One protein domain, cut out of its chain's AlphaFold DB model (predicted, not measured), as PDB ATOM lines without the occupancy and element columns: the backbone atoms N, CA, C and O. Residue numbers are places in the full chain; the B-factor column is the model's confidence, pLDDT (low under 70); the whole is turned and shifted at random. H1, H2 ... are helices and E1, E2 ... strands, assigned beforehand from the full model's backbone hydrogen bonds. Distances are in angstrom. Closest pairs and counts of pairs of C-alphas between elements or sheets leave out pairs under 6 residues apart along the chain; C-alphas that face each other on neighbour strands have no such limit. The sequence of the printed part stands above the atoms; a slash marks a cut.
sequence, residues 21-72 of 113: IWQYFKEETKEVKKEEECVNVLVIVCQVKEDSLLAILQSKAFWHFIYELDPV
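This is residues 21 to 72 of the 113 residues of an uncharacterized protein of Rhizophagus sp. MUCL 43196 (UniProt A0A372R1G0). A long, twisted hairpin of two strands, E1 and E2, makes the long axis, and two helices, the very short H1 and the longer H2, follow one another across its open end, giving roughly the outline of a T. The hairpin's turn is at the far end from the helices, and contacts between the named parts outside the hairpin are few. The printed part has 52 residues, with two named strands and then two named helices, in the order E1, E2, H1, H2; the sheet is E1 - E2, antiparallel, and the class is mixed, helices and strands. The whole is loose, with a radius of gyration of the C-alphas of 14.1 A, and elongated, spanning 40 by 26 by 20 A.

E1, residues 25 to 34, and E2, residues 37 to 46, form a hairpin with a tight link of two residues. They are antiparallel neighbours, with 155 degrees between their N-to-C directions. The C-alphas of Phe 25 and Cys 46 face each other at 4.6 A, and those of Lys 34 and Glu 37 at 5.5 A. N 28 and O 43 are within hydrogen-bond range at 2.8 A, as are N 39 and O 32 at 3.1 A. A short link of six residues leads from E2 to H1, residues 53 to 56, which is apart from E1. A tight link of three residues leads on to H2, residues 60 to 69. H1 and H2 are close but not clearly touching, with the closest C-alphas, those of Ile 56 and Phe 62, 6.9 A apart. H2 is apart from E1, and only just apart from E2, with the closest C-alphas 8.1 A apart. In H2 every O i to N i+4 pair is within hydrogen-bond range; H1, with four residues, is too short for such a pair.

E1 begins at C-alpha 25, at (154.324, 175.433, 176.948), and runs 25.4 A to C-alpha 34. E2 runs 26.3 A from C-alpha 37, at (129.538, 166.859, 169.582), to C-alpha 46. H1 runs 5.0 A from Leu 53 to Ile 56. H2 runs 14.3 A from Lys 60 and ends at C-alpha 69, at (158.530, 162.445, 175.621).

The two C-alphas farthest apart, those of Glu 36 and Lys 60, are 40.5 A apart. Residues 66 to 72, of which 66 to 69 belong to H2, stand free. The printed part has no cut, and no link between named elements is long. The mean pLDDT of the printed part is 74.8; under 70 are residues 21, 23, 34 to 38, 45 and 47 to 53.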
ATOM      1  N   ILE A  21     159.836 173.506 182.096       64.56
ATOM      2  CA  ILE A  21     159.249 173.300 180.774       64.56
ATOM      3  C   ILE A  21     158.038 174.204 180.526       64.56
ATOM      4  O   ILE A  21     157.858 174.715 179.426       64.56
ATOM      5  N   TRP A  22     157.270 174.531 181.565       73.31
ATOM      6  CA  TRP A  22     156.076 175.376 181.463       73.31
ATOM      7  C   TRP A  22     156.362 176.843 181.111       73.31
ATOM      8  O   TRP A  22     155.437 177.610 180.864       73.31
ATOM      9  N   GLN A  23     157.634 177.243 181.030       68.62
ATOM     10  CA  GLN A  23     158.028 178.525 180.437       68.62
ATOM     11  C   GLN A  23     157.840 178.556 178.910       68.62
ATOM     12  O   GLN A  23     157.718 179.637 178.334       68.62
ATOM     13  N   TYR A  24     157.812 177.388 178.261       70.12
ATOM     14  CA  TYR A  24     157.715 177.238 176.806       70.12
ATOM     15  C   TYR A  24     156.393 176.622 176.350       70.12
ATOM     16  O   TYR A  24     156.129 176.583 175.151       70.12
ATOM     17  N   PHE A  25     155.563 176.133 177.269       73.12
ATOM     18  CA  PHE A  25     154.324 175.433 176.948       73.12
ATOM     19  C   PHE A  25     153.158 176.008 177.742       73.12
ATOM     20  O   PHE A  25     153.293 176.309 178.927       73.12
ATOM     21  N   LYS A  26     152.004 176.138 177.089       76.94
ATOM     22  CA  LYS A  26     150.750 176.535 177.728       76.94
ATOM     23  C   LYS A  26     149.693 175.472 177.514       76.94
ATOM     24  O   LYS A  26     149.538 174.966 176.409       76.94
ATOM     25  N   GLU A  27     148.961 175.162 178.569       79.38
ATOM     26  CA  GLU A  27     147.738 174.382 178.454       79.38
ATOM     27  C   GLU A  27     146.621 175.286 177.925       79.38
ATOM     28  O   GLU A  27     146.338 176.344 178.487       79.38
ATOM     29  N   GLU A  28     146.001 174.874 176.827       81.06
ATOM     30  CA  GLU A  28     144.836 175.520 176.235       81.06
ATOM     31  C   GLU A  28     143.725 174.484 176.085       81.06
ATOM     32  O   GLU A  28     143.931 173.419 175.503       81.06
ATOM     33  N   THR A  29     142.525 174.794 176.567       81.50
ATOM     34  CA  THR A  29     141.342 173.990 176.257       81.50
ATOM     35  C   THR A  29     140.824 174.415 174.890       81.50
ATOM     36  O   THR A  29     140.479 175.581 174.694       81.50
ATOM     37  N   LYS A  30     140.788 173.484 173.935       80.56
ATOM     38  CA  LYS A  30     140.255 173.724 172.591       80.56
ATOM     39  C   LYS A  30     138.984 172.918 172.388       80.56
ATOM     40  O   LYS A  30     138.956 171.717 172.651       80.56
ATOM     41  N   GLU A  31     137.955 173.583 171.880       79.38
ATOM     42  CA  GLU A  31     136.741 172.920 171.418       79.38
ATOM     43  C   GLU A  31     137.016 172.268 170.065       79.38
ATOM     44  O   GLU A  31     137.248 172.943 169.059       79.38
ATOM     45  N   VAL A  32     137.004 170.939 170.040       77.56
ATOM     46  CA  VAL A  32     137.094 170.162 168.806       77.56
ATOM     47  C   VAL A  32     135.692 169.679 168.465       77.56
ATOM     48  O   VAL A  32     135.076 168.948 169.239       77.56
ATOM     49  N   LYS A  33     135.190 170.085 167.296       73.81
ATOM     50  CA  LYS A  33     133.920 169.584 166.762       73.81
ATOM     51  C   LYS A  33     134.169 168.256 166.060       73.81
ATOM     52  O   LYS A  33     134.873 168.223 165.049       73.81
ATOM     53  N   LYS A  34     133.599 167.175 166.585       66.00
ATOM     54  CA  LYS A  34     133.497 165.898 165.874       66.00
ATOM     55  C   LYS A  34     132.033 165.649 165.552       66.00
ATOM     56  O   LYS A  34     131.256 165.421 166.467       66.00
ATOM     57  N   GLU A  35     131.713 165.686 164.261       69.44
ATOM     58  CA  GLU A  35     130.412 165.335 163.670       69.44
ATOM     59  C   GLU A  35     129.223 166.146 164.237       69.44
ATOM     60  O   GLU A  35     128.788 167.075 163.562       69.44
ATOM     61  N   GLU A  36     128.767 165.895 165.470       61.94
ATOM     62  CA  GLU A  36     127.691 166.635 166.163       61.94
ATOM     63  C   GLU A  36     128.001 166.994 167.638       61.94
ATOM     64  O   GLU A  36     127.232 167.721 168.267       61.94
ATOM     65  N   GLU A  37     129.144 166.570 168.194       62.25
ATOM     66  CA  GLU A  37     129.538 166.859 169.582       62.25
ATOM     67  C   GLU A  37     130.745 167.809 169.665       62.25
ATOM     68  O   GLU A  37     131.766 167.647 168.983       62.25
ATOM     69  N   CYS A  38     130.636 168.809 170.545       65.19
ATOM     70  CA  CYS A  38     131.745 169.676 170.938       65.19
ATOM     71  C   CYS A  38     132.467 169.051 172.134       65.19
ATOM     72  O   CYS A  38     131.963 169.088 173.259       65.19
ATOM     73  N   VAL A  39     133.663 168.506 171.908       79.81
ATOM     74  CA  VAL A  39     134.503 167.983 172.990       79.81
ATOM     75  C   VAL A  39     135.572 169.013 173.334       79.81
ATOM     76  O   VAL A  39     136.345 169.441 172.476       79.81
ATOM     77  N   ASN A  40     135.627 169.393 174.609       77.25
ATOM     78  CA  ASN A  40     136.715 170.195 175.153       77.25
ATOM     79  C   ASN A  40     137.943 169.308 175.358       77.25
ATOM     80  O   ASN A  40     137.935 168.409 176.201       77.25
ATOM     81  N   VAL A  41     138.998 169.561 174.589       80.44
ATOM     82  CA  VAL A  41     140.262 168.827 174.679       80.44
ATOM     83  C   VAL A  41     141.323 169.741 175.272       80.44
ATOM     84  O   VAL A  41     141.514 170.864 174.810       80.44
ATOM     85  N   LEU A  42     142.032 169.253 176.290       77.12
ATOM     86  CA  LEU A  42     143.222 169.919 176.807       77.12
ATOM     87  C   LEU A  42     144.369 169.722 175.811       77.12
ATOM     88  O   LEU A  42     144.774 168.594 175.533       77.12
ATOM     89  N   VAL A  43     144.888 170.820 175.272       76.25
ATOM     90  CA  VAL A  43     145.996 170.833 174.321       76.25
ATOM     91  C   VAL A  43     147.177 171.544 174.960       76.25
ATOM     92  O   VAL A  43     147.055 172.668 175.436       76.25
ATOM     93  N   ILE A  44     148.343 170.907 174.941       71.75
ATOM     94  CA  ILE A  44     149.594 171.556 175.330       71.75
ATOM     95  C   ILE A  44     150.159 172.247 174.089       71.75
ATOM     96  O   ILE A  44     150.550 171.598 173.118       71.75
ATOM     97  N   VAL A  45     150.181 173.575 174.105       69.69
ATOM     98  CA  VAL A  45     150.684 174.408 173.013       69.69
ATOM     99  C   VAL A  45     152.124 174.802 173.299       69.69
ATOM    100  O   VAL A  45     152.407 175.499 174.273       69.69
ATOM    101  N   CYS A  46     153.038 174.375 172.425       70.69
ATOM    102  CA  CYS A  46     154.418 174.845 172.433       70.69
ATOM    103  C   CYS A  46     154.470 176.283 171.914       70.69
ATOM    104  O   CYS A  46     154.131 176.559 170.763       70.69
ATOM    105  N   GLN A  47     154.895 177.207 172.765       65.12
ATOM    106  CA  GLN A  47     155.095 178.604 172.427       65.12
ATOM    107  C   GLN A  47     156.469 178.787 171.780       65.12
ATOM    108  O   GLN A  47     157.401 179.302 172.401       65.12
ATOM    109  N   VAL A  48     156.611 178.361 170.526       61.88
ATOM    110  CA  VAL A  48     157.825 178.667 169.770       61.88
ATOM    111  C   VAL A  48     157.679 180.062 169.171       61.88
ATOM    112  O   VAL A  48     156.754 180.319 168.408       61.88
ATOM    113  N   LYS A  49     158.567 180.984 169.558       61.47
ATOM    114  CA  LYS A  49     158.593 182.365 169.044       61.47
ATOM    115  C   LYS A  49     159.222 182.479 167.652       61.47
ATOM    116  O   LYS A  49     159.347 183.585 167.145       61.47
ATOM    117  N   GLU A  50     159.684 181.373 167.073       62.59
ATOM    118  CA  GLU A  50     160.365 181.391 165.786       62.59
ATOM    119  C   GLU A  50     159.408 181.127 164.617       62.59
ATOM    120  O   GLU A  50     158.717 180.112 164.572       62.59
ATOM    121  N   ASP A  51     159.458 182.005 163.615       63.00
ATOM    122  CA  ASP A  51     158.548 182.023 162.459       63.00
ATOM    123  C   ASP A  51     158.783 180.886 161.441       63.00
ATOM    124  O   ASP A  51     158.136 180.833 160.395       63.00
ATOM    125  N   SER A  52     159.725 179.966 161.693       66.56
ATOM    126  CA  SER A  52     160.052 178.893 160.746       66.56
ATOM    127  C   SER A  52     160.257 177.533 161.408       66.56
ATOM    128  O   SER A  52     160.977 177.399 162.394       66.56
ATOM    129  N   LEU A  53     159.707 176.485 160.784       68.12
ATOM    130  CA  LEU A  53     159.877 175.078 161.183       68.12
ATOM    131  C   LEU A  53     161.346 174.667 161.355       68.12
ATOM    132  O   LEU A  53     161.679 173.883 162.238       68.12
ATOM    133  N   LEU A  54     162.242 175.210 160.530       70.31
ATOM    134  CA  LEU A  54     163.673 174.929 160.643       70.31
ATOM    135  C   LEU A  54     164.292 175.545 161.899       70.31
ATOM    136  O   LEU A  54     165.208 174.949 162.458       70.31
ATOM    137  N   ALA A  55     163.803 176.704 162.337       70.94
ATOM    138  CA  ALA A  55     164.244 177.328 163.577       70.94
ATOM    139  C   ALA A  55     163.697 176.584 164.809       70.94
ATOM    140  O   ALA A  55     164.449 176.360 165.753       70.94
ATOM    141  N   ILE A  56     162.460 176.068 164.747       72.75
ATOM    142  CA  ILE A  56     161.900 175.183 165.788       72.75
ATOM    143  C   ILE A  56     162.809 173.966 166.008       72.75
ATOM    144  O   ILE A  56     163.148 173.622 167.139       72.75
ATOM    145  N   LEU A  57     163.281 173.351 164.920       74.12
ATOM    146  CA  LEU A  57     164.209 172.216 164.966       74.12
ATOM    147  C   LEU A  57     165.608 172.578 165.486       74.12
ATOM    148  O   LEU A  57     166.425 171.684 165.676       74.12
ATOM    149  N   GLN A  58     165.909 173.853 165.724       73.62
ATOM    150  CA  GLN A  58     167.143 174.309 166.370       73.62
ATOM    151  C   GLN A  58     166.922 174.734 167.830       73.62
ATOM    152  O   GLN A  58     167.891 174.974 168.555       73.62
ATOM    153  N   SER A  59     165.668 174.808 168.283       78.31
ATOM    154  CA  SER A  59     165.323 175.214 169.641       78.31
ATOM    155  C   SER A  59     165.698 174.136 170.656       78.31
ATOM    156  O   SER A  59     165.125 173.048 170.680       78.31
ATOM    157  N   LYS A  60     166.622 174.455 171.569       80.19
ATOM    158  CA  LYS A  60     167.018 173.542 172.660       80.19
ATOM    159  C   LYS A  60     165.840 173.146 173.556       80.19
ATOM    160  O   LYS A  60     165.787 172.011 174.014       80.19
ATOM    161  N   ALA A  61     164.892 174.060 173.781       75.94
ATOM    162  CA  ALA A  61     163.702 173.781 174.586       75.94
ATOM    163  C   ALA A  61     162.817 172.718 173.922       75.94
ATOM    164  O   ALA A  61     162.367 171.784 174.581       75.94
ATOM    165  N   PHE A  62     162.637 172.818 172.601       79.12
ATOM    166  CA  PHE A  62     161.911 171.815 171.829       79.12
ATOM    167  C   PHE A  62     162.628 170.458 171.845       79.12
ATOM    168  O   PHE A  62     161.987 169.427 172.026       79.12
ATOM    169  N   TRP A  63     163.960 170.446 171.735       83.31
ATOM    170  CA  TRP A  63     164.748 169.211 171.825       83.31
ATOM    171  C   TRP A  63     164.587 168.517 173.173       83.31
ATOM    172  O   TRP A  63     164.356 167.313 173.212       83.31
ATOM    173  N   HIS A  64     164.690 169.269 174.268       82.38
ATOM    174  CA  HIS A  64     164.513 168.722 175.609       82.38
ATOM    175  C   HIS A  64     163.098 168.176 175.816       82.38
ATOM    176  O   HIS A  64     162.955 167.088 176.357       82.38
ATOM    177  N   PHE A  65     162.067 168.876 175.336       83.12
ATOM    178  CA  PHE A  65     160.692 168.380 175.403       83.12
ATOM    179  C   PHE A  65     160.519 167.052 174.663       83.12
ATOM    180  O   PHE A  65     159.958 166.108 175.208       83.12
ATOM    181  N   ILE A  66     161.029 166.954 173.435       85.44
ATOM    182  CA  ILE A  66     160.934 165.716 172.658       85.44
ATOM    183  C   ILE A  66     161.729 164.589 173.321       85.44
ATOM    184  O   ILE A  66     161.238 163.469 173.370       85.44
ATOM    185  N   TYR A  67     162.898 164.886 173.893       85.62
ATOM    186  CA  TYR A  67     163.676 163.910 174.656       85.62
ATOM    187  C   TYR A  67     162.952 163.434 175.926       85.62
ATOM    188  O   TYR A  67     163.041 162.260 176.271       85.62
ATOM    189  N   GLU A  68     162.222 164.312 176.621       84.06
ATOM    190  CA  GLU A  68     161.385 163.918 177.763       84.06
ATOM    191  C   GLU A  68     160.203 163.030 177.341       84.06
ATOM    192  O   GLU A  68     159.826 162.129 178.090       84.06
ATOM    193  N   LEU A  69     159.628 163.258 176.154       85.81
ATOM    194  CA  LEU A  69     158.530 162.445 175.621       85.81
ATOM    195  C   LEU A  69     158.997 161.081 175.097       85.81
ATOM    196  O   LEU A  69     158.362 160.065 175.368       85.81
ATOM    197  N   ASP A  70     160.082 161.069 174.329       87.50
ATOM    198  CA  ASP A  70     160.685 159.875 173.751       87.50
ATOM    199  C   ASP A  70     162.217 160.029 173.731       87.50
ATOM    200  O   ASP A  70     162.782 160.598 172.791       87.50
ATOM    201  N   PRO A  71     162.920 159.492 174.745       89.38
ATOM    202  CA  PRO A  71     164.378 159.566 174.824       89.38
ATOM    203  C   PRO A  71     165.101 158.838 173.683       89.38
ATOM    204  O   PRO A  71     166.286 159.083 173.450       89.38
ATOM    205  N   VAL A  72     164.422 157.912 172.997       92.38
ATOM    206  CA  VAL A  72     164.986 157.138 171.880       92.38
ATOM    207  C   VAL A  72     164.870 157.923 170.570       92.38
ATOM    208  O   VAL A  72     165.611 157.669 169.613       92.38
TER     209      VAL A  72